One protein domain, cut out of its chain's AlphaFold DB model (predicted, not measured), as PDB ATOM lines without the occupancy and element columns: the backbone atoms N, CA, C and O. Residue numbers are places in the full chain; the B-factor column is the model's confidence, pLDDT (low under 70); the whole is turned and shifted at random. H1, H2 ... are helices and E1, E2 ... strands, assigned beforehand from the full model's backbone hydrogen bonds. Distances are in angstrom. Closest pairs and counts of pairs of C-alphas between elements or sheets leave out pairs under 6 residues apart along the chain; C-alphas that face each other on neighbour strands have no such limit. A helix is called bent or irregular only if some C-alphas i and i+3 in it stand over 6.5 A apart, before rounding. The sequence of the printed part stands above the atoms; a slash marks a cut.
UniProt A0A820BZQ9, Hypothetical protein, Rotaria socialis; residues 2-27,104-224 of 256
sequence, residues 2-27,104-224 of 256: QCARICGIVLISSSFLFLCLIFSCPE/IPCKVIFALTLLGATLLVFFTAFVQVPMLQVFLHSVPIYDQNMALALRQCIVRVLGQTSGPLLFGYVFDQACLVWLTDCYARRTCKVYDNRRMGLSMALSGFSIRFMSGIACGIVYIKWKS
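AT A GLANCE: This is residues 2 to 27 and 104 to 224 of the 256 residues of the protein "Hypothetical protein" of Rotaria socialis (UniProt A0A820BZQ9). Three long helices, H2, H1 and H5, run side by side with H1 between the other two, and H3 followed by H4 makes a second run that leads back from the far end of H2, where H3 comes close to H2, to the beginning of H5, where H4 touches H5. The frame is open, for the middle of that run, residues 152 to 165, stands free, and a small hairpin of strands E1 and E2 lies at one end of the long axis between H4 and H5. The printed part has 147 residues with five named helices and two named strands, in the order H1 H2 H3 H4 E1 E2 H5; the sheet, E1 - E2, is antiparallel and the class is mostly helix. The whole is loose, with a radius of gyration of the C-alphas of 19.4 A, and its elongated outline spans 60 by 37 by 26 A.

HOW THE PARTS SIT: E1, residues 175 to 180, and E2, residues 185 to 191, are antiparallel neighbours in a hairpin, with 146 degrees between their directions. N 176 and O 190 are 2.9 A apart, and N 179 and O 187 2.9 A, both within hydrogen-bond range. H5, residues 193 to 224, touches H4, residues 162 to 173, with residues 196 to 200 alone. Their closest C-alphas, Val 170 and Ser 199, are 6.5 A apart; they run opposite ways at a shallow tilt of 33 degrees, only just short of steep. H1, residues 2 to 20, touches H5, opposite ways at a shallow tilt of 17 degrees; the closest C-alphas, Phe 18 and Ala 201, are 5.3 A apart. H2, residues 104 to 137, touches H1 with residues 116 to 131 alone, opposite ways at a shallow tilt of 20 degrees; the closest C-alphas, Ser 14 and Leu 120, are 6.1 A apart. H2 and H5 are apart. H3, residues 141 to 160, is close to H2 but not clearly touching, the closest C-alphas, Leu 136 and Gln 144, being 6.2 A apart. H3 and H4 meet only through their link. Every O i to N i+4 pair is within hydrogen-bond range in H1, H4 and H5, against 28 of 30 in H2 and 14 of 16 in H3.

IN THESE COORDINATES: H1 begins at C-alpha 2, (-20.403, 26.186, -7.250), and measures 27.3 A. H2 is 51.2 A long, from C-alpha 104 at (-59.373, 10.875, 1.908). H3, 27.8 A, is irregular: C-alphas 142 and 145 are 7.7 A apart. H4 is 16.6 A long, E1 13.0 A and E2 15.2 A. H5, 46.2 A, ends at C-alpha 224, (-6.979, 15.357, -11.527).

THE WHOLE: The two C-alphas farthest apart, those of Cys 182 and Ser 224, are 63.7 A apart. Residues 28 to 103 are not printed, and C-alphas 27 and 104 are 13.2 A apart across the cut, which lies in the link from H1 to H2. The links that are printed whole are tight. Mean pLDDT of the printed part is 83.2; residue 3 and residues 21 to 27, 104 to 105 and 181 to 182 are under 70.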
ATOM      1  N   GLN A   2     -18.994  26.083  -7.659       70.25
ATOM      2  CA  GLN A   2     -20.403  26.186  -7.250       70.25
ATOM      3  C   GLN A   2     -21.360  25.337  -8.110       70.25
ATOM      4  O   GLN A   2     -22.210  24.651  -7.555       70.25
ATOM      5  N   CYS A   3     -21.147  25.256  -9.429       68.19
ATOM      6  CA  CYS A   3     -21.975  24.427 -10.321       68.19
ATOM      7  C   CYS A   3     -21.974  22.930  -9.951       68.19
ATOM      8  O   CYS A   3     -23.023  22.295  -9.953       68.19
ATOM      9  N   ALA A   4     -20.819  22.370  -9.570       70.25
ATOM     10  CA  ALA A   4     -20.721  20.964  -9.167       70.25
ATOM     11  C   ALA A   4     -21.459  20.687  -7.843       70.25
ATOM     12  O   ALA A   4     -22.111  19.657  -7.701       70.25
ATOM     13  N   ARG A   5     -21.407  21.634  -6.893       72.44
ATOM     14  CA  ARG A   5     -22.129  21.539  -5.612       72.44
ATOM     15  C   ARG A   5     -23.644  21.629  -5.810       72.44
ATOM     16  O   ARG A   5     -24.370  20.827  -5.237       72.44
ATOM     17  N   ILE A   6     -24.105  22.555  -6.653       75.69
ATOM     18  CA  ILE A   6     -25.529  22.727  -6.983       75.69
ATOM     19  C   ILE A   6     -26.072  21.478  -7.694       75.69
ATOM     20  O   ILE A   6     -27.136  20.984  -7.333       75.69
ATOM     21  N   CYS A   7     -25.314  20.914  -8.641       72.94
ATOM     22  CA  CYS A   7     -25.690  19.673  -9.319       72.94
ATOM     23  C   CYS A   7     -25.820  18.499  -8.331       72.94
ATOM     24  O   CYS A   7     -26.814  17.778  -8.359       72.94
ATOM     25  N   GLY A   8     -24.875  18.359  -7.393       76.19
ATOM     26  CA  GLY A   8     -24.943  17.339  -6.342       76.19
ATOM     27  C   GLY A   8     -26.180  17.470  -5.448       76.19
ATOM     28  O   GLY A   8     -26.881  16.486  -5.231       76.19
ATOM     29  N   ILE A   9     -26.497  18.685  -4.984       77.19
ATOM     30  CA  ILE A   9     -27.681  18.941  -4.145       77.19
ATOM     31  C   ILE A   9     -28.968  18.565  -4.886       77.19
ATOM     32  O   ILE A   9     -29.841  17.929  -4.301       77.19
ATOM     33  N   VAL A  10     -29.071  18.893  -6.176       78.88
ATOM     34  CA  VAL A  10     -30.267  18.580  -6.972       78.88
ATOM     35  C   VAL A  10     -30.383  17.094  -7.305       78.88
ATOM     36  O   VAL A  10     -31.491  16.559  -7.347       78.88
ATOM     37  N   LEU A  11     -29.271  16.377  -7.482       77.75
ATOM     38  CA  LEU A  11     -29.300  14.920  -7.639       77.75
ATOM     39  C   LEU A  11     -29.757  14.217  -6.353       77.75
ATOM     40  O   LEU A  11     -30.547  13.276  -6.421       77.75
ATOM     41  N   ILE A  12     -29.326  14.702  -5.186       79.00
ATOM     42  CA  ILE A  12     -29.737  14.152  -3.887       79.00
ATOM     43  C   ILE A  12     -31.211  14.472  -3.609       79.00
ATOM     44  O   ILE A  12     -31.979  13.567  -3.281       79.00
ATOM     45  N   SER A  13     -31.628  15.730  -3.796       78.12
ATOM     46  CA  SER A  13     -33.016  16.140  -3.553       78.12
ATOM     47  C   SER A  13     -33.989  15.442  -4.501       78.12
ATOM     48  O   SER A  13     -35.043  14.979  -4.067       78.12
ATOM     49  N   SER A  14     -33.621  15.278  -5.776       79.00
ATOM     50  CA  SER A  14     -34.462  14.557  -6.732       79.00
ATOM     51  C   SER A  14     -34.559  13.065  -6.422       79.00
ATOM     52  O   SER A  14     -35.655  12.513  -6.484       79.00
ATOM     53  N   SER A  15     -33.462  12.421  -6.014       80.62
ATOM     54  CA  SER A  15     -33.469  11.005  -5.616       80.62
ATOM     55  C   SER A  15     -34.345  10.759  -4.384       80.62
ATOM     56  O   SER A  15     -35.090   9.783  -4.345       80.62
ATOM     57  N   PHE A  16     -34.317  11.671  -3.407       78.31
ATOM     58  CA  PHE A  16     -35.174  11.598  -2.223       78.31
ATOM     59  C   PHE A  16     -36.665  11.728  -2.576       78.31
ATOM     60  O   PHE A  16     -37.491  10.970  -2.077       78.31
ATOM     61  N   LEU A  17     -37.012  12.620  -3.508       76.69
ATOM     62  CA  LEU A  17     -38.394  12.789  -3.968       76.69
ATOM     63  C   LEU A  17     -38.921  11.565  -4.740       76.69
ATOM     64  O   LEU A  17     -40.092  11.226  -4.587       76.69
ATOM     65  N   PHE A  18     -38.077  10.853  -5.500       76.12
ATOM     66  CA  PHE A  18     -38.461   9.571  -6.115       76.12
ATOM     67  C   PHE A  18     -38.722   8.471  -5.075       76.12
ATOM     68  O   PHE A  18     -39.618   7.655  -5.277       76.12
ATOM     69  N   LEU A  19     -38.005   8.466  -3.947       74.50
ATOM     70  CA  LEU A  19     -38.285   7.547  -2.836       74.50
ATOM     71  C   LEU A  19     -39.617   7.874  -2.148       74.50
ATOM     72  O   LEU A  19     -40.346   6.964  -1.761       74.50
ATOM     73  N   CYS A  20     -39.989   9.154  -2.053       71.44
ATOM     74  CA  CYS A  20     -41.295   9.552  -1.522       71.44
ATOM     75  C   CYS A  20     -42.476   9.048  -2.376       71.44
ATOM     76  O   CYS A  20     -43.557   8.844  -1.830       71.44
ATOM     77  N   LEU A  21     -42.279   8.777  -3.675       69.31
ATOM     78  CA  LEU A  21     -43.313   8.189  -4.546       69.31
ATOM     79  C   LEU A  21     -43.645   6.724  -4.201       69.31
ATOM     80  O   LEU A  21     -44.670   6.208  -4.643       69.31
ATOM     81  N   ILE A  22     -42.826   6.055  -3.379       69.81
ATOM     82  CA  ILE A  22     -43.082   4.680  -2.913       69.81
ATOM     83  C   ILE A  22     -44.279   4.630  -1.949       69.81
ATOM     84  O   ILE A  22     -44.936   3.592  -1.847       69.81
ATOM     85  N   PHE A  23     -44.619   5.741  -1.281       69.19
ATOM     86  CA  PHE A  23     -45.818   5.850  -0.445       69.19
ATOM     87  C   PHE A  23     -47.082   5.924  -1.315       69.19
ATOM     88  O   PHE A  23     -47.715   6.965  -1.467       69.19
ATOM     89  N   SER A  24     -47.432   4.795  -1.927       63.22
ATOM     90  CA  SER A  24     -48.644   4.633  -2.726       63.22
ATOM     91  C   SER A  24     -49.876   4.457  -1.839       63.22
ATOM     92  O   SER A  24     -49.799   3.946  -0.719       63.22
ATOM     93  N   CYS A  25     -51.036   4.868  -2.355       66.75
ATOM     94  CA  CYS A  25     -52.311   4.611  -1.696       66.75
ATOM     95  C   CYS A  25     -52.549   3.106  -1.511       66.75
ATOM     96  O   CYS A  25     -52.186   2.321  -2.389       66.75
ATOM     97  N   PRO A  26     -53.229   2.696  -0.425       64.94
ATOM     98  CA  PRO A  26     -53.723   1.331  -0.313       64.94
ATOM     99  C   PRO A  26     -54.692   1.028  -1.464       64.94
ATOM    100  O   PRO A  26     -55.603   1.812  -1.744       64.94
ATOM    101  N   GLU A  27     -54.480  -0.102  -2.130       64.69
ATOM    102  CA  GLU A  27     -55.263  -0.520  -3.293       64.69
ATOM    103  C   GLU A  27     -56.603  -1.156  -2.915       64.69
ATOM    104  O   GLU A  27     -56.724  -1.831  -1.889       64.69
ATOM    105  N   ILE A 104     -60.045   9.871   1.068       56.62
ATOM    106  CA  ILE A 104     -59.373  10.875   1.908       56.62
ATOM    107  C   ILE A 104     -57.839  10.708   1.950       56.62
ATOM    108  O   ILE A 104     -57.155  11.670   1.605       56.62
ATOM    109  N   PRO A 105     -57.256   9.534   2.285       69.19
ATOM    110  CA  PRO A 105     -55.798   9.381   2.259       69.19
ATOM    111  C   PRO A 105     -55.234   9.533   0.843       69.19
ATOM    112  O   PRO A 105     -54.111   9.996   0.672       69.19
ATOM    113  N   CYS A 106     -56.022   9.199  -0.181       73.31
ATOM    114  CA  CYS A 106     -55.521   9.167  -1.544       73.31
ATOM    115  C   CYS A 106     -55.486  10.541  -2.220       73.31
ATOM    116  O   CYS A 106     -54.545  10.831  -2.952       73.31
ATOM    117  N   LYS A 107     -56.426  11.442  -1.898       78.19
ATOM    118  CA  LYS A 107     -56.359  12.847  -2.335       78.19
ATOM    119  C   LYS A 107     -55.134  13.569  -1.771       78.19
ATOM    120  O   LYS A 107     -54.491  14.317  -2.498       78.19
ATOM    121  N   VAL A 108     -54.795  13.323  -0.502       79.81
ATOM    122  CA  VAL A 108     -53.617  13.928   0.142       79.81
ATOM    123  C   VAL A 108     -52.327  13.388  -0.466       79.81
ATOM    124  O   VAL A 108     -51.462  14.175  -0.835       79.81
ATOM    125  N   ILE A 109     -52.213  12.066  -0.634       78.00
ATOM    126  CA  ILE A 109     -51.052  11.454  -1.297       78.00
ATOM    127  C   ILE A 109     -50.916  11.993  -2.722       78.00
ATOM    128  O   ILE A 109     -49.839  12.443  -3.096       78.00
ATOM    129  N   PHE A 110     -52.004  12.047  -3.492       79.50
ATOM    130  CA  PHE A 110     -51.992  12.610  -4.841       79.50
ATOM    131  C   PHE A 110     -51.518  14.072  -4.850       79.50
ATOM    132  O   PHE A 110     -50.614  14.422  -5.610       79.50
ATOM    133  N   ALA A 111     -52.043  14.912  -3.955       84.31
ATOM    134  CA  ALA A 111     -51.602  16.298  -3.814       84.31
ATOM    135  C   ALA A 111     -50.106  16.404  -3.464       84.31
ATOM    136  O   ALA A 111     -49.395  17.204  -4.068       84.31
ATOM    137  N   LEU A 112     -49.603  15.564  -2.551       81.44
ATOM    138  CA  LEU A 112     -48.178  15.501  -2.213       81.44
ATOM    139  C   LEU A 112     -47.322  15.044  -3.402       81.44
ATOM    140  O   LEU A 112     -46.266  15.625  -3.642       81.44
ATOM    141  N   THR A 113     -47.776  14.056  -4.180       79.25
ATOM    142  CA  THR A 113     -47.061  13.613  -5.388       79.25
ATOM    143  C   THR A 113     -47.026  14.692  -6.468       79.25
ATOM    144  O   THR A 113     -45.979  14.893  -7.080       79.25
ATOM    145  N   LEU A 114     -48.115  15.443  -6.661       84.19
ATOM    146  CA  LEU A 114     -48.155  16.572  -7.592       84.19
ATOM    147  C   LEU A 114     -47.241  17.715  -7.144       84.19
ATOM    148  O   LEU A 114     -46.497  18.267  -7.958       84.19
ATOM    149  N   LEU A 115     -47.259  18.047  -5.851       86.06
ATOM    150  CA  LEU A 115     -46.361  19.042  -5.271       86.06
ATOM    151  C   LEU A 115     -44.898  18.620  -5.472       86.06
ATOM    152  O   LEU A 115     -44.091  19.399  -5.978       86.06
ATOM    153  N   GLY A 116     -44.572  17.367  -5.146       82.62
ATOM    154  CA  GLY A 116     -43.243  16.792  -5.343       82.62
ATOM    155  C   GLY A 116     -42.800  16.816  -6.807       82.62
ATOM    156  O   GLY A 116     -41.685  17.241  -7.097       82.62
ATOM    157  N   ALA A 117     -43.676  16.438  -7.742       82.81
ATOM    158  CA  ALA A 117     -43.395  16.483  -9.178       82.81
ATOM    159  C   ALA A 117     -43.147  17.915  -9.678       82.81
ATOM    160  O   ALA A 117     -42.220  18.152 -10.453       82.81
ATOM    161  N   THR A 118     -43.922  18.885  -9.190       86.88
ATOM    162  CA  THR A 118     -43.745  20.303  -9.539       86.88
ATOM    163  C   THR A 118     -42.398  20.824  -9.037       86.88
ATOM    164  O   THR A 118     -41.651  21.444  -9.796       86.88
ATOM    165  N   LEU A 119     -42.040  20.511  -7.787       84.38
ATOM    166  CA  LEU A 119     -40.738  20.864  -7.217       84.38
ATOM    167  C   LEU A 119     -39.585  20.195  -7.976       84.38
ATOM    168  O   LEU A 119     -38.581  20.846  -8.255       84.38
ATOM    169  N   LEU A 120     -39.730  18.924  -8.364       81.94
ATOM    170  CA  LEU A 120     -38.745  18.214  -9.183       81.94
ATOM    171  C   LEU A 120     -38.477  18.943 -10.502       81.94
ATOM    172  O   LEU A 120     -37.319  19.214 -10.829       81.94
ATOM    173  N   VAL A 121     -39.532  19.284 -11.246       85.06
ATOM    174  CA  VAL A 121     -39.404  20.006 -12.520       85.06
ATOM    175  C   VAL A 121     -38.746  21.365 -12.293       85.06
ATOM    176  O   VAL A 121     -37.784  21.696 -12.990       85.06
ATOM    177  N   PHE A 122     -39.176  22.096 -11.264       86.62
ATOM    178  CA  PHE A 122     -38.598  23.383 -10.889       86.62
ATOM    179  C   PHE A 122     -37.087  23.276 -10.638       86.62
ATOM    180  O   PHE A 122     -36.304  23.911 -11.343       86.62
ATOM    181  N   PHE A 123     -36.633  22.407  -9.731       82.62
ATOM    182  CA  PHE A 123     -35.200  22.256  -9.448       82.62
ATOM    183  C   PHE A 123     -34.393  21.819 -10.675       82.62
ATOM    184  O   PHE A 123     -33.273  22.293 -10.875       82.62
ATOM    185  N   THR A 124     -34.946  20.953 -11.531       81.50
ATOM    186  CA  THR A 124     -34.246  20.555 -12.762       81.50
ATOM    187  C   THR A 124     -34.078  21.713 -13.744       81.50
ATOM    188  O   THR A 124     -32.999  21.847 -14.321       81.50
ATOM    189  N   ALA A 125     -35.081  22.583 -13.891       86.25
ATOM    190  CA  ALA A 125     -34.984  23.772 -14.733       86.25
ATOM    191  C   ALA A 125     -33.913  24.744 -14.208       86.25
ATOM    192  O   ALA A 125     -33.087  25.231 -14.980       86.25
ATOM    193  N   PHE A 126     -33.844  24.939 -12.888       85.25
ATOM    194  CA  PHE A 126     -32.835  25.799 -12.259       85.25
ATOM    195  C   PHE A 126     -31.401  25.323 -12.494       85.25
ATOM    196  O   PHE A 126     -30.508  26.151 -12.627       85.25
ATOM    197  N   VAL A 127     -31.158  24.011 -12.573       82.81
ATOM    198  CA  VAL A 127     -29.815  23.464 -12.848       82.81
ATOM    199  C   VAL A 127     -29.460  23.526 -14.331       82.81
ATOM    200  O   VAL A 127     -28.286  23.651 -14.682       82.81
ATOM    201  N   GLN A 128     -30.452  23.488 -15.223       84.88
ATOM    202  CA  GLN A 128     -30.210  23.589 -16.663       84.88
ATOM    203  C   GLN A 128     -29.637  24.952 -17.068       84.88
ATOM    204  O   GLN A 128     -28.739  24.984 -17.909       84.88
ATOM    205  N   VAL A 129     -30.089  26.046 -16.445       88.75
ATOM    206  CA  VAL A 129     -29.629  27.414 -16.748       88.75
ATOM    207  C   VAL A 129     -28.109  27.589 -16.565       88.75
ATOM    208  O   VAL A 129     -27.436  27.904 -17.546       88.75
ATOM    209  N   PRO A 130     -27.503  27.335 -15.387       85.31
ATOM    210  CA  PRO A 130     -26.061  27.482 -15.206       85.31
ATOM    211  C   PRO A 130     -25.261  26.462 -16.025       85.31
ATOM    212  O   PRO A 130     -24.168  26.775 -16.492       85.31
ATOM    213  N   MET A 131     -25.796  25.257 -16.264       83.88
ATOM    214  CA  MET A 131     -25.141  24.292 -17.157       83.88
ATOM    215  C   MET A 131     -25.109  24.770 -18.609       83.88
ATOM    216  O   MET A 131     -24.178  24.452 -19.345       83.88
ATOM    217  N   LEU A 132     -26.129  25.502 -19.052       89.25
ATOM    218  CA  LEU A 132     -26.125  26.134 -20.365       89.25
ATOM    219  C   LEU A 132     -25.086  27.253 -20.445       89.25
ATOM    220  O   LEU A 132     -24.323  27.278 -21.403       89.25
ATOM    221  N   GLN A 133     -24.995  28.098 -19.417       88.56
ATOM    222  CA  GLN A 133     -23.994  29.167 -19.353       88.56
ATOM    223  C   GLN A 133     -22.563  28.617 -19.450       88.56
ATOM    224  O   GLN A 133     -21.793  29.022 -20.316       88.56
ATOM    225  N   VAL A 134     -22.219  27.612 -18.638       87.00
ATOM    226  CA  VAL A 134     -20.887  26.977 -18.683       87.00
ATOM    227  C   VAL A 134     -20.592  26.364 -20.056       87.00
ATOM    228  O   VAL A 134     -19.466  26.449 -20.547       87.00
ATOM    229  N   PHE A 135     -21.598  25.760 -20.691       89.06
ATOM    230  CA  PHE A 135     -21.455  25.192 -22.028       89.06
ATOM    231  C   PHE A 135     -21.140  26.266 -23.077       89.06
ATOM    232  O   PHE A 135     -20.222  26.076 -23.867       89.06
ATOM    233  N   LEU A 136     -21.833  27.408 -23.048       89.56
ATOM    234  CA  LEU A 136     -21.592  28.511 -23.986       89.56
ATOM    235  C   LEU A 136     -20.207  29.145 -23.804       89.56
ATOM    236  O   LEU A 136     -19.561  29.467 -24.795       89.56
ATOM    237  N   HIS A 137     -19.704  29.240 -22.569       88.75
ATOM    238  CA  HIS A 137     -18.328  29.689 -22.307       88.75
ATOM    239  C   HIS A 137     -17.250  28.709 -22.788       88.75
ATOM    240  O   HIS A 137     -16.081  29.077 -22.863       88.75
ATOM    241  N   SER A 138     -17.623  27.466 -23.098       86.81
ATOM    242  CA  SER A 138     -16.695  26.452 -23.609       86.81
ATOM    243  C   SER A 138     -16.592  26.458 -25.139       86.81
ATOM    244  O   SER A 138     -15.787  25.711 -25.688       86.81
ATOM    245  N   VAL A 139     -17.411  27.263 -25.831       92.56
ATOM    246  CA  VAL A 139     -17.519  27.296 -27.297       92.56
ATOM    247  C   VAL A 139     -17.250  28.719 -27.810       92.56
ATOM    248  O   VAL A 139     -17.737  29.682 -27.210       92.56
ATOM    249  N   PRO A 140     -16.513  28.890 -28.923       92.38
ATOM    250  CA  PRO A 140     -16.324  30.197 -29.550       92.38
ATOM    251  C   PRO A 140     -17.651  30.848 -29.965       92.38
ATOM    252  O   PRO A 140     -18.559  30.165 -30.431       92.38
ATOM    253  N   ILE A 141     -17.750  32.178 -29.850       92.00
ATOM    254  CA  ILE A 141     -18.998  32.949 -30.051       92.00
ATOM    255  C   ILE A 141     -19.651  32.680 -31.418       92.00
ATOM    256  O   ILE A 141     -20.874  32.606 -31.508       92.00
ATOM    257  N   TYR A 142     -18.848  32.480 -32.466       94.94
ATOM    258  CA  TYR A 142     -19.336  32.236 -33.826       94.94
ATOM    259  C   TYR A 142     -20.064  30.885 -33.990       94.94
ATOM    260  O   TYR A 142     -20.990  30.796 -34.793       94.94
ATOM    261  N   ASP A 143     -19.730  29.875 -33.179       94.44
ATOM    262  CA  ASP A 143     -20.289  28.514 -33.269       94.44
ATOM    263  C   ASP A 143     -21.337  28.199 -32.187       94.44
ATOM    264  O   ASP A 143     -21.904  27.101 -32.156       94.44
ATOM    265  N   GLN A 144     -21.630  29.142 -31.286       92.44
ATOM    266  CA  GLN A 144     -22.495  28.903 -30.121       92.44
ATOM    267  C   GLN A 144     -23.891  28.401 -30.499       92.44
ATOM    268  O   GLN A 144     -24.413  27.478 -29.868       92.44
ATOM    269  N   ASN A 145     -24.483  28.966 -31.551       94.50
ATOM    270  CA  ASN A 145     -25.827  28.597 -31.996       94.50
ATOM    271  C   ASN A 145     -25.866  27.169 -32.555       94.50
ATOM    272  O   ASN A 145     -26.779  26.404 -32.237       94.50
ATOM    273  N   MET A 146     -24.846  26.785 -33.331       95.38
ATOM    274  CA  MET A 146     -24.719  25.430 -33.872       95.38
ATOM    275  C   MET A 146     -24.494  24.414 -32.746       95.38
ATOM    276  O   MET A 146     -25.164  23.381 -32.694       95.38
ATOM    277  N   ALA A 147     -23.609  24.730 -31.798       94.75
ATOM    278  CA  ALA A 147     -23.333  23.873 -30.650       94.75
ATOM    279  C   ALA A 147     -24.569  23.681 -29.754       94.75
ATOM    280  O   ALA A 147     -24.850  22.565 -29.303       94.75
ATOM    281  N   LEU A 148     -25.344  24.746 -29.520       94.38
ATOM    282  CA  LEU A 148     -26.584  24.680 -28.750       94.38
ATOM    283  C   LEU A 148     -27.644  23.822 -29.450       94.38
ATOM    284  O   LEU A 148     -28.274  22.979 -28.803       94.38
ATOM    285  N   ALA A 149     -27.811  23.995 -30.763       95.06
ATOM    286  CA  ALA A 149     -28.737  23.195 -31.557       95.06
ATOM    287  C   ALA A 149     -28.368  21.704 -31.520       95.06
ATOM    288  O   ALA A 149     -29.231  20.863 -31.256       95.06
ATOM    289  N   LEU A 150     -27.085  21.372 -31.692       95.31
ATOM    290  CA  LEU A 150     -26.603  19.991 -31.636       95.31
ATOM    291  C   LEU A 150     -26.820  19.368 -30.252       95.31
ATOM    292  O   LEU A 150     -27.374  18.271 -30.151       95.31
ATOM    293  N   ARG A 151     -26.456  20.083 -29.177       92.81
ATOM    294  CA  ARG A 151     -26.703  19.641 -27.796       92.81
ATOM    295  C   ARG A 151     -28.179  19.322 -27.586       92.81
ATOM    296  O   ARG A 151     -28.512  18.278 -27.025       92.81
ATOM    297  N   GLN A 152     -29.061  20.219 -28.016       92.81
ATOM    298  CA  GLN A 152     -30.492  20.039 -27.829       92.81
ATOM    299  C   GLN A 152     -31.025  18.874 -28.665       92.81
ATOM    300  O   GLN A 152     -31.831  18.098 -28.158       92.81
ATOM    301  N   CYS A 153     -30.548  18.707 -29.899       95.00
ATOM    302  CA  CYS A 153     -30.909  17.577 -30.747       95.00
ATOM    303  C   CYS A 153     -30.574  16.243 -30.063       95.00
ATOM    304  O   CYS A 153     -31.456  15.402 -29.890       95.00
ATOM    305  N   ILE A 154     -29.348  16.093 -29.550       93.00
ATOM    306  CA  ILE A 154     -28.904  14.881 -28.845       93.00
ATOM    307  C   ILE A 154     -29.782  14.602 -27.617       93.00
ATOM    308  O   ILE A 154     -30.269  13.485 -27.437       93.00
ATOM    309  N   VAL A 155     -30.031  15.619 -26.783       88.94
ATOM    310  CA  VAL A 155     -30.860  15.478 -25.572       88.94
ATOM    311  C   VAL A 155     -32.300  15.089 -25.917       88.94
ATOM    312  O   VAL A 155     -32.900  14.268 -25.223       88.94
ATOM    313  N   ARG A 156     -32.870  15.651 -26.987       90.88
ATOM    314  CA  ARG A 156     -34.241  15.356 -27.424       90.88
ATOM    315  C   ARG A 156     -34.350  13.945 -27.997       90.88
ATOM    316  O   ARG A 156     -35.206  13.185 -27.555       90.88
ATOM    317  N   VAL A 157     -33.455  13.568 -28.907       93.00
ATOM    318  CA  VAL A 157     -33.481  12.251 -29.555       93.00
ATOM    319  C   VAL A 157     -33.265  11.140 -28.532       93.00
ATOM    320  O   VAL A 157     -34.066  10.209 -28.475       93.00
ATOM    321  N   LEU A 158     -32.242  11.254 -27.683       87.81
ATOM    322  CA  LEU A 158     -31.905  10.197 -26.730       87.81
ATOM    323  C   LEU A 158     -32.771  10.225 -25.473       87.81
ATOM    324  O   LEU A 158     -33.046   9.170 -24.917       87.81
ATOM    325  N   GLY A 159     -33.193  11.403 -25.010       85.06
ATOM    326  CA  GLY A 159     -33.943  11.553 -23.763       85.06
ATOM    327  C   GLY A 159     -35.454  11.605 -23.960       85.06
ATOM    328  O   GLY A 159     -36.186  10.831 -23.349       85.06
ATOM    329  N   GLN A 160     -35.945  12.513 -24.809       86.31
ATOM    330  CA  GLN A 160     -37.390  12.693 -24.992       86.31
ATOM    331  C   GLN A 160     -38.051  11.581 -25.792       86.31
ATOM    332  O   GLN A 160     -39.233  11.352 -25.581       86.31
ATOM    333  N   THR A 161     -37.330  10.883 -26.666       91.12
ATOM    334  CA  THR A 161     -37.903   9.733 -27.383       91.12
ATOM    335  C   THR A 161     -37.938   8.492 -26.494       91.12
ATOM    336  O   THR A 161     -38.953   7.804 -26.424       91.12
ATOM    337  N   SER A 162     -36.845   8.212 -25.777       88.38
ATOM    338  CA  SER A 162     -36.739   7.017 -24.929       88.38
ATOM    339  C   SER A 162     -37.580   7.112 -23.656       88.38
ATOM    340  O   SER A 162     -38.051   6.088 -23.166       88.38
ATOM    341  N   GLY A 163     -37.819   8.325 -23.146       86.75
ATOM    342  CA  GLY A 163     -38.630   8.558 -21.952       86.75
ATOM    343  C   GLY A 163     -40.042   7.973 -22.075       86.75
ATOM    344  O   GLY A 163     -40.366   7.050 -21.331       86.75
ATOM    345  N   PRO A 164     -40.883   8.445 -23.015       89.12
ATOM    346  CA  PRO A 164     -42.234   7.931 -23.230       89.12
ATOM    347  C   PRO A 164     -42.274   6.437 -23.552       89.12
ATOM    348  O   PRO A 164     -43.197   5.762 -23.112       89.12
ATOM    349  N   LEU A 165     -41.271   5.908 -24.263       91.31
ATOM    350  CA  LEU A 165     -41.142   4.471 -24.535       91.31
ATOM    351  C   LEU A 165     -40.947   3.665 -23.245       91.31
ATOM    352  O   LEU A 165     -41.665   2.694 -23.005       91.31
ATOM    353  N   LEU A 166     -40.008   4.082 -22.391       89.88
ATOM    354  CA  LEU A 166     -39.739   3.418 -21.118       89.88
ATOM    355  C   LEU A 166     -40.934   3.530 -20.171       89.88
ATOM    356  O   LEU A 166     -41.324   2.539 -19.556       89.88
ATOM    357  N   PHE A 167     -41.531   4.720 -20.066       87.00
ATOM    358  CA  PHE A 167     -42.735   4.903 -19.263       87.00
ATOM    359  C   PHE A 167     -43.873   4.035 -19.803       87.00
ATOM    360  O   PHE A 167     -44.463   3.306 -19.017       87.00
ATOM    361  N   GLY A 168     -44.115   4.010 -21.117       90.81
ATOM    362  CA  GLY A 168     -45.112   3.136 -21.742       90.81
ATOM    363  C   GLY A 168     -44.945   1.675 -21.328       90.81
ATOM    364  O   GLY A 168     -45.886   1.074 -20.818       90.81
ATOM    365  N   TYR A 169     -43.718   1.149 -21.398       90.12
ATOM    366  CA  TYR A 169     -43.421  -0.205 -20.931       90.12
ATOM    367  C   TYR A 169     -43.738  -0.407 -19.441       90.12
ATOM    368  O   TYR A 169     -44.339  -1.410 -19.069       90.12
ATOM    369  N   VAL A 170     -43.373   0.542 -18.574       89.69
ATOM    370  CA  VAL A 170     -43.682   0.467 -17.135       89.69
ATOM    371  C   VAL A 170     -45.194   0.433 -16.882       89.69
ATOM    372  O   VAL A 170     -45.656  -0.352 -16.052       89.69
ATOM    373  N   PHE A 171     -45.969   1.245 -17.604       89.31
ATOM    374  CA  PHE A 171     -47.431   1.236 -17.522       89.31
ATOM    375  C   PHE A 171     -48.013  -0.098 -18.005       89.31
ATOM    376  O   PHE A 171     -48.880  -0.662 -17.338       89.31
ATOM    377  N   ASP A 172     -47.505  -0.638 -19.111       90.81
ATOM    378  CA  ASP A 172     -47.969  -1.913 -19.660       90.81
ATOM    379  C   ASP A 172     -47.683  -3.088 -18.711       90.81
ATOM    380  O   ASP A 172     -48.527  -3.970 -18.547       90.81
ATOM    381  N   GLN A 173     -46.536  -3.080 -18.019       89.38
ATOM    382  CA  GLN A 173     -46.178  -4.089 -17.008       89.38
ATOM    383  C   GLN A 173     -47.064  -4.033 -15.758       89.38
ATOM    384  O   GLN A 173     -47.293  -5.054 -15.106       89.38
ATOM    385  N   ALA A 174     -47.566  -2.848 -15.407       89.19
ATOM    386  CA  ALA A 174     -48.483  -2.674 -14.287       89.19
ATOM    387  C   ALA A 174     -49.936  -3.037 -14.635       89.19
ATOM    388  O   ALA A 174     -50.809  -2.962 -13.767       89.19
ATOM    389  N   CYS A 175     -50.223  -3.416 -15.882       90.00
ATOM    390  CA  CYS A 175     -51.576  -3.732 -16.300       90.00
ATOM    391  C   CYS A 175     -52.095  -5.033 -15.669       90.00
ATOM    392  O   CYS A 175     -51.512  -6.103 -15.850       90.00
ATOM    393  N   LEU A 176     -53.243  -4.953 -14.988       85.94
ATOM    394  CA  LEU A 176     -53.967  -6.116 -14.471       85.94
ATOM    395  C   LEU A 176     -54.985  -6.645 -15.484       85.94
ATOM    396  O   LEU A 176     -55.121  -7.858 -15.640       85.94
ATOM    397  N   VAL A 177     -55.702  -5.745 -16.171       81.88
ATOM    398  CA  VAL A 177     -56.723  -6.123 -17.160       81.88
ATOM    399  C   VAL A 177     -56.634  -5.288 -18.424       81.88
ATOM    400  O   VAL A 177     -56.826  -4.068 -18.423       81.88
ATOM    401  N   TRP A 178     -56.439  -6.009 -19.524       83.19
ATOM    402  CA  TRP A 178     -56.513  -5.495 -20.880       83.19
ATOM    403  C   TRP A 178     -57.954  -5.509 -21.374       83.19
ATOM    404  O   TRP A 178     -58.602  -6.557 -21.378       83.19
ATOM    405  N   LEU A 179     -58.439  -4.362 -21.850       76.38
ATOM    406  CA  LEU A 179     -59.683  -4.328 -22.603       76.38
ATOM    407  C   LEU A 179     -59.433  -4.962 -23.974       76.38
ATOM    408  O   LEU A 179     -58.534  -4.546 -24.717       76.38
ATOM    409  N   THR A 180     -60.215  -5.990 -24.284       72.25
ATOM    410  CA  THR A 180     -60.148  -6.716 -25.550       72.25
ATOM    411  C   THR A 180     -61.464  -6.548 -26.285       72.25
ATOM    412  O   THR A 180     -62.524  -6.853 -25.748       72.25
ATOM    413  N   ASP A 181     -61.400  -6.093 -27.532       68.25
ATOM    414  CA  ASP A 181     -62.580  -6.013 -28.396       68.25
ATOM    415  C   ASP A 181     -62.722  -7.302 -29.194       68.25
ATOM    416  O   ASP A 181     -62.755  -7.259 -30.414       68.25
ATOM    417  N   CYS A 182     -62.715  -8.453 -28.514       68.06
ATOM    418  CA  CYS A 182     -62.832  -9.822 -29.051       68.06
ATOM    419  C   CYS A 182     -61.860 -10.269 -30.166       68.06
ATOM    420  O   CYS A 182     -61.621 -11.462 -30.307       68.06
ATOM    421  N   TYR A 183     -61.250  -9.342 -30.897       70.38
ATOM    422  CA  TYR A 183     -60.325  -9.516 -32.006       70.38
ATOM    423  C   TYR A 183     -58.958  -8.893 -31.700       70.38
ATOM    424  O   TYR A 183     -57.948  -9.386 -32.189       70.38
ATOM    425  N   ALA A 184     -58.894  -7.835 -30.879       73.25
ATOM    426  CA  ALA A 184     -57.635  -7.164 -30.550       73.25
ATOM    427  C   ALA A 184     -57.605  -6.596 -29.122       73.25
ATOM    428  O   ALA A 184     -58.621  -6.148 -28.583       73.25
ATOM    429  N   ARG A 185     -56.407  -6.582 -28.521       76.44
ATOM    430  CA  ARG A 185     -56.110  -5.829 -27.292       76.44
ATOM    431  C   ARG A 185     -56.043  -4.341 -27.629       76.44
ATOM    432  O   ARG A 185     -55.385  -3.978 -28.599       76.44
ATOM    433  N   ARG A 186     -56.698  -3.491 -26.832       76.69
ATOM    434  CA  ARG A 186     -56.664  -2.032 -27.022       76.69
ATOM    435  C   ARG A 186     -55.911  -1.309 -25.919       76.69
ATOM    436  O   ARG A 186     -54.774  -0.904 -26.106       76.69
ATOM    437  N   THR A 187     -56.569  -1.106 -24.784       83.44
ATOM    438  CA  THR A 187     -56.051  -0.284 -23.686       83.44
ATOM    439  C   THR A 187     -56.212  -1.021 -22.375       83.44
ATOM    440  O   THR A 187     -57.183  -1.758 -22.178       83.44
ATOM    441  N   CYS A 188     -55.258  -0.837 -21.472       87.69
ATOM    442  CA  CYS A 188     -55.404  -1.320 -20.113       87.69
ATOM    443  C   CYS A 188     -56.360  -0.406 -19.332       87.69
ATOM    444  O   CYS A 188     -56.327   0.817 -19.483       87.69
ATOM    445  N   LYS A 189     -57.252  -0.996 -18.529       83.75
ATOM    446  CA  LYS A 189     -58.250  -0.246 -17.740       83.75
ATOM    447  C   LYS A 189     -57.985  -0.283 -16.246       83.75
ATOM    448  O   LYS A 189     -58.309   0.675 -15.552       83.75
ATOM    449  N   VAL A 190     -57.399  -1.376 -15.768       83.88
ATOM    450  CA  VAL A 190     -57.103  -1.577 -14.352       83.88
ATOM    451  C   VAL A 190     -55.614  -1.839 -14.205       83.88
ATOM    452  O   VAL A 190     -55.089  -2.773 -14.812       83.88
ATOM    453  N   TYR A 191     -54.959  -1.018 -13.391       86.62
ATOM    454  CA  TYR A 191     -53.528  -1.081 -13.117       86.62
ATOM    455  C   TYR A 191     -53.281  -1.430 -11.647       86.62
ATOM    456  O   TYR A 191     -54.060  -1.051 -10.772       86.62
ATOM    457  N   ASP A 192     -52.187  -2.140 -11.394       85.81
ATOM    458  CA  ASP A 192     -51.609  -2.334 -10.064       85.81
ATOM    459  C   ASP A 192     -50.779  -1.084  -9.730       85.81
ATOM    460  O   ASP A 192     -49.648  -0.910 -10.193       85.81
ATOM    461  N   ASN A 193     -51.372  -0.176  -8.958       80.50
ATOM    462  CA  ASN A 193     -50.758   1.040  -8.434       80.50
ATOM    463  C   ASN A 193     -49.480   0.742  -7.644       80.50
ATOM    464  O   ASN A 193     -48.534   1.527  -7.722       80.50
ATOM    465  N   ARG A 194     -49.410  -0.367  -6.891       81.88
ATOM    466  CA  ARG A 194     -48.206  -0.708  -6.115       81.88
ATOM    467  C   ARG A 194     -47.047  -1.061  -7.041       81.88
ATOM    468  O   ARG A 194     -45.945  -0.539  -6.863       81.88
ATOM    469  N   ARG A 195     -47.272  -1.930  -8.031       85.50
ATOM    470  CA  ARG A 195     -46.256  -2.286  -9.038       85.50
ATOM    471  C   ARG A 195     -45.878  -1.088  -9.891       85.50
ATOM    472  O   ARG A 195     -44.692  -0.900 -10.156       85.50
ATOM    473  N   MET A 196     -46.857  -0.276 -10.282       84.88
ATOM    474  CA  MET A 196     -46.639   0.940 -11.056       84.88
ATOM    475  C   MET A 196     -45.760   1.930 -10.287       84.88
ATOM    476  O   MET A 196     -44.705   2.325 -10.783       84.88
ATOM    477  N   GLY A 197     -46.137   2.265  -9.050       83.06
ATOM    478  CA  GLY A 197     -45.387   3.182  -8.192       83.06
ATOM    479  C   GLY A 197     -43.965   2.693  -7.919       83.06
ATOM    480  O   GLY A 197     -43.010   3.453  -8.084       83.06
ATOM    481  N   LEU A 198     -43.798   1.406  -7.589       84.62
ATOM    482  CA  LEU A 198     -42.480   0.809  -7.358       84.62
ATOM    483  C   LEU A 198     -41.609   0.847  -8.620       84.62
ATOM    484  O   LEU A 198     -40.446   1.238  -8.555       84.62
ATOM    485  N   SER A 199     -42.162   0.474  -9.772       87.62
ATOM    486  CA  SER A 199     -41.415   0.439 -11.033       87.62
ATOM    487  C   SER A 199     -40.999   1.842 -11.479       87.62
ATOM    488  O   SER A 199     -39.859   2.041 -11.903       87.62
ATOM    489  N   MET A 200     -41.875   2.843 -11.325       85.12
ATOM    490  CA  MET A 200     -41.554   4.249 -11.601       85.12
ATOM    491  C   MET A 200     -40.488   4.794 -10.639       85.12
ATOM    492  O   MET A 200     -39.555   5.469 -11.076       85.12
ATOM    493  N   ALA A 201     -40.580   4.475  -9.345       84.31
ATOM    494  CA  ALA A 201     -39.585   4.887  -8.358       84.31
ATOM    495  C   ALA A 201     -38.213   4.245  -8.620       84.31
ATOM    496  O   ALA A 201     -37.202   4.946  -8.625       84.31
ATOM    497  N   LEU A 202     -38.169   2.936  -8.894       86.44
ATOM    498  CA  LEU A 202     -36.930   2.203  -9.169       86.44
ATOM    499  C   LEU A 202     -36.264   2.675 -10.462       86.44
ATOM    500  O   LEU A 202     -35.081   2.999 -10.449       86.44
ATOM    501  N   SER A 203     -37.019   2.778 -11.558       87.00
ATOM    502  CA  SER A 203     -36.491   3.286 -12.833       87.00
ATOM    503  C   SER A 203     -35.960   4.717 -12.700       87.00
ATOM    504  O   SER A 203     -34.844   5.002 -13.138       87.00
ATOM    505  N   GLY A 204     -36.704   5.603 -12.028       85.06
ATOM    506  CA  GLY A 204     -36.268   6.971 -11.748       85.06
ATOM    507  C   GLY A 204     -34.996   7.022 -10.899       85.06
ATOM    508  O   GLY A 204     -34.043   7.723 -11.254       85.06
ATOM    509  N   PHE A 205     -34.943   6.239  -9.819       84.69
ATOM    510  CA  PHE A 205     -33.771   6.141  -8.953       84.69
ATOM    511  C   PHE A 205     -32.546   5.614  -9.709       84.69
ATOM    512  O   PHE A 205     -31.482   6.226  -9.638       84.69
ATOM    513  N   SER A 206     -32.687   4.546 -10.502       87.81
ATOM    514  CA  SER A 206     -31.598   3.978 -11.304       87.81
ATOM    515  C   SER A 206     -31.037   4.974 -12.322       87.81
ATOM    516  O   SER A 206     -29.818   5.127 -12.415       87.81
ATOM    517  N   ILE A 207     -31.899   5.706 -13.040       85.00
ATOM    518  CA  ILE A 207     -31.469   6.728 -14.011       85.00
ATOM    519  C   ILE A 207     -30.689   7.848 -13.307       85.00
ATOM    520  O   ILE A 207     -29.631   8.275 -13.779       85.00
ATOM    521  N   ARG A 208     -31.179   8.317 -12.152       84.38
ATOM    522  CA  ARG A 208     -30.513   9.374 -11.374       84.38
ATOM    523  C   ARG A 208     -29.199   8.904 -10.767       84.38
ATOM    524  O   ARG A 208     -28.222   9.650 -10.807       84.38
ATOM    525  N   PHE A 209     -29.147   7.670 -10.282       85.56
ATOM    526  CA  PHE A 209     -27.937   7.069  -9.737       85.56
ATOM    527  C   PHE A 209     -26.847   6.931 -10.809       85.56
ATOM    528  O   PHE A 209     -25.710   7.353 -10.591       85.56
ATOM    529  N   MET A 210     -27.204   6.453 -12.005       87.69
ATOM    530  CA  MET A 210     -26.278   6.378 -13.141       87.69
ATOM    531  C   MET A 210     -25.772   7.751 -13.578       87.69
ATOM    532  O   MET A 210     -24.569   7.933 -13.774       87.69
ATOM    533  N   SER A 211     -26.660   8.745 -13.646       84.31
ATOM    534  CA  SER A 211     -26.263  10.129 -13.918       84.31
ATOM    535  C   SER A 211     -25.306  10.675 -12.851       84.31
ATOM    536  O   SER A 211     -24.351  11.371 -13.192       84.31
ATOM    537  N   GLY A 212     -25.538  10.362 -11.574       83.94
ATOM    538  CA  GLY A 212     -24.673  10.780 -10.470       83.94
ATOM    539  C   GLY A 212     -23.273  10.177 -10.555       83.94
ATOM    540  O   GLY A 212     -22.289  10.901 -10.406       83.94
ATOM    541  N   ILE A 213     -23.172   8.883 -10.874       86.44
ATOM    542  CA  ILE A 213     -21.886   8.199 -11.071       86.44
ATOM    543  C   ILE A 213     -21.115   8.816 -12.243       86.44
ATOM    544  O   ILE A 213     -19.938   9.146 -12.088       86.44
ATOM    545  N   ALA A 214     -21.771   9.043 -13.385       85.56
ATOM    546  CA  ALA A 214     -21.137   9.668 -14.545       85.56
ATOM    547  C   ALA A 214     -20.595  11.072 -14.216       85.56
ATOM    548  O   ALA A 214     -19.437  11.381 -14.514       85.56
ATOM    549  N   CYS A 215     -21.385  11.906 -13.527       81.56
ATOM    550  CA  CYS A 215     -20.927  13.214 -13.049       81.56
ATOM    551  C   CYS A 215     -19.756  13.104 -12.059       81.56
ATOM    552  O   CYS A 215     -18.822  13.905 -12.132       81.56
ATOM    553  N   GLY A 216     -19.776  12.115 -11.161       83.62
ATOM    554  CA  GLY A 216     -18.692  11.851 -10.215       83.62
ATOM    555  C   GLY A 216     -17.369  11.524 -10.910       83.62
ATOM    556  O   GLY A 216     -16.341  12.117 -10.580       83.62
ATOM    557  N   ILE A 217     -17.396  10.659 -11.928       86.88
ATOM    558  CA  ILE A 217     -16.209  10.298 -12.721       86.88
ATOM    559  C   ILE A 217     -15.632  11.528 -13.434       86.88
ATOM    560  O   ILE A 217     -14.422  11.771 -13.372       86.88
ATOM    561  N   VAL A 218     -16.485  12.337 -14.072       84.00
ATOM    562  CA  VAL A 218     -16.061  13.577 -14.745       84.00
ATOM    563  C   VAL A 218     -15.444  14.555 -13.748       84.00
ATOM    564  O   VAL A 218     -14.397  15.135 -14.027       84.00
ATOM    565  N   TYR A 219     -16.043  14.704 -12.565       83.38
ATOM    566  CA  TYR A 219     -15.511  15.569 -11.515       83.38
ATOM    567  C   TYR A 219     -14.128  15.116 -11.031       83.38
ATOM    568  O   TYR A 219     -13.230  15.949 -10.900       83.38
ATOM    569  N   ILE A 220     -13.933  13.812 -10.809       85.81
ATOM    570  CA  ILE A 220     -12.640  13.245 -10.397       85.81
ATOM    571  C   ILE A 220     -11.583  13.494 -11.478       85.81
ATOM    572  O   ILE A 220     -10.508  14.008 -11.165       85.81
ATOM    573  N   LYS A 221     -11.896  13.215 -12.753       86.56
ATOM    574  CA  LYS A 221     -10.977  13.487 -13.871       86.56
ATOM    575  C   LYS A 221     -10.638  14.968 -13.993       86.56
ATOM    576  O   LYS A 221      -9.468  15.318 -14.097       86.56
ATOM    577  N   TRP A 222     -11.635  15.846 -13.931       80.62
ATOM    578  CA  TRP A 222     -11.411  17.287 -13.992       80.62
ATOM    579  C   TRP A 222     -10.551  17.785 -12.826       80.62
ATOM    580  O   TRP A 222      -9.644  18.594 -13.024       80.62
ATOM    581  N   LYS A 223     -10.775  17.265 -11.612       82.88
ATOM    582  CA  LYS A 223      -9.943  17.573 -10.443       82.88
ATOM    583  C   LYS A 223      -8.504  17.088 -10.631       82.88
ATOM    584  O   LYS A 223      -7.593  17.815 -10.258       82.88
ATOM    585  N   SER A 224      -8.306  15.912 -11.227       83.25
ATOM    586  CA  SER A 224      -6.979  15.357 -11.527       83.25
ATOM    587  C   SER A 224      -6.245  16.102 -12.647       83.25
ATOM    588  O   SER A 224      -5.022  16.157 -12.627       83.25
TER     589      SER A 224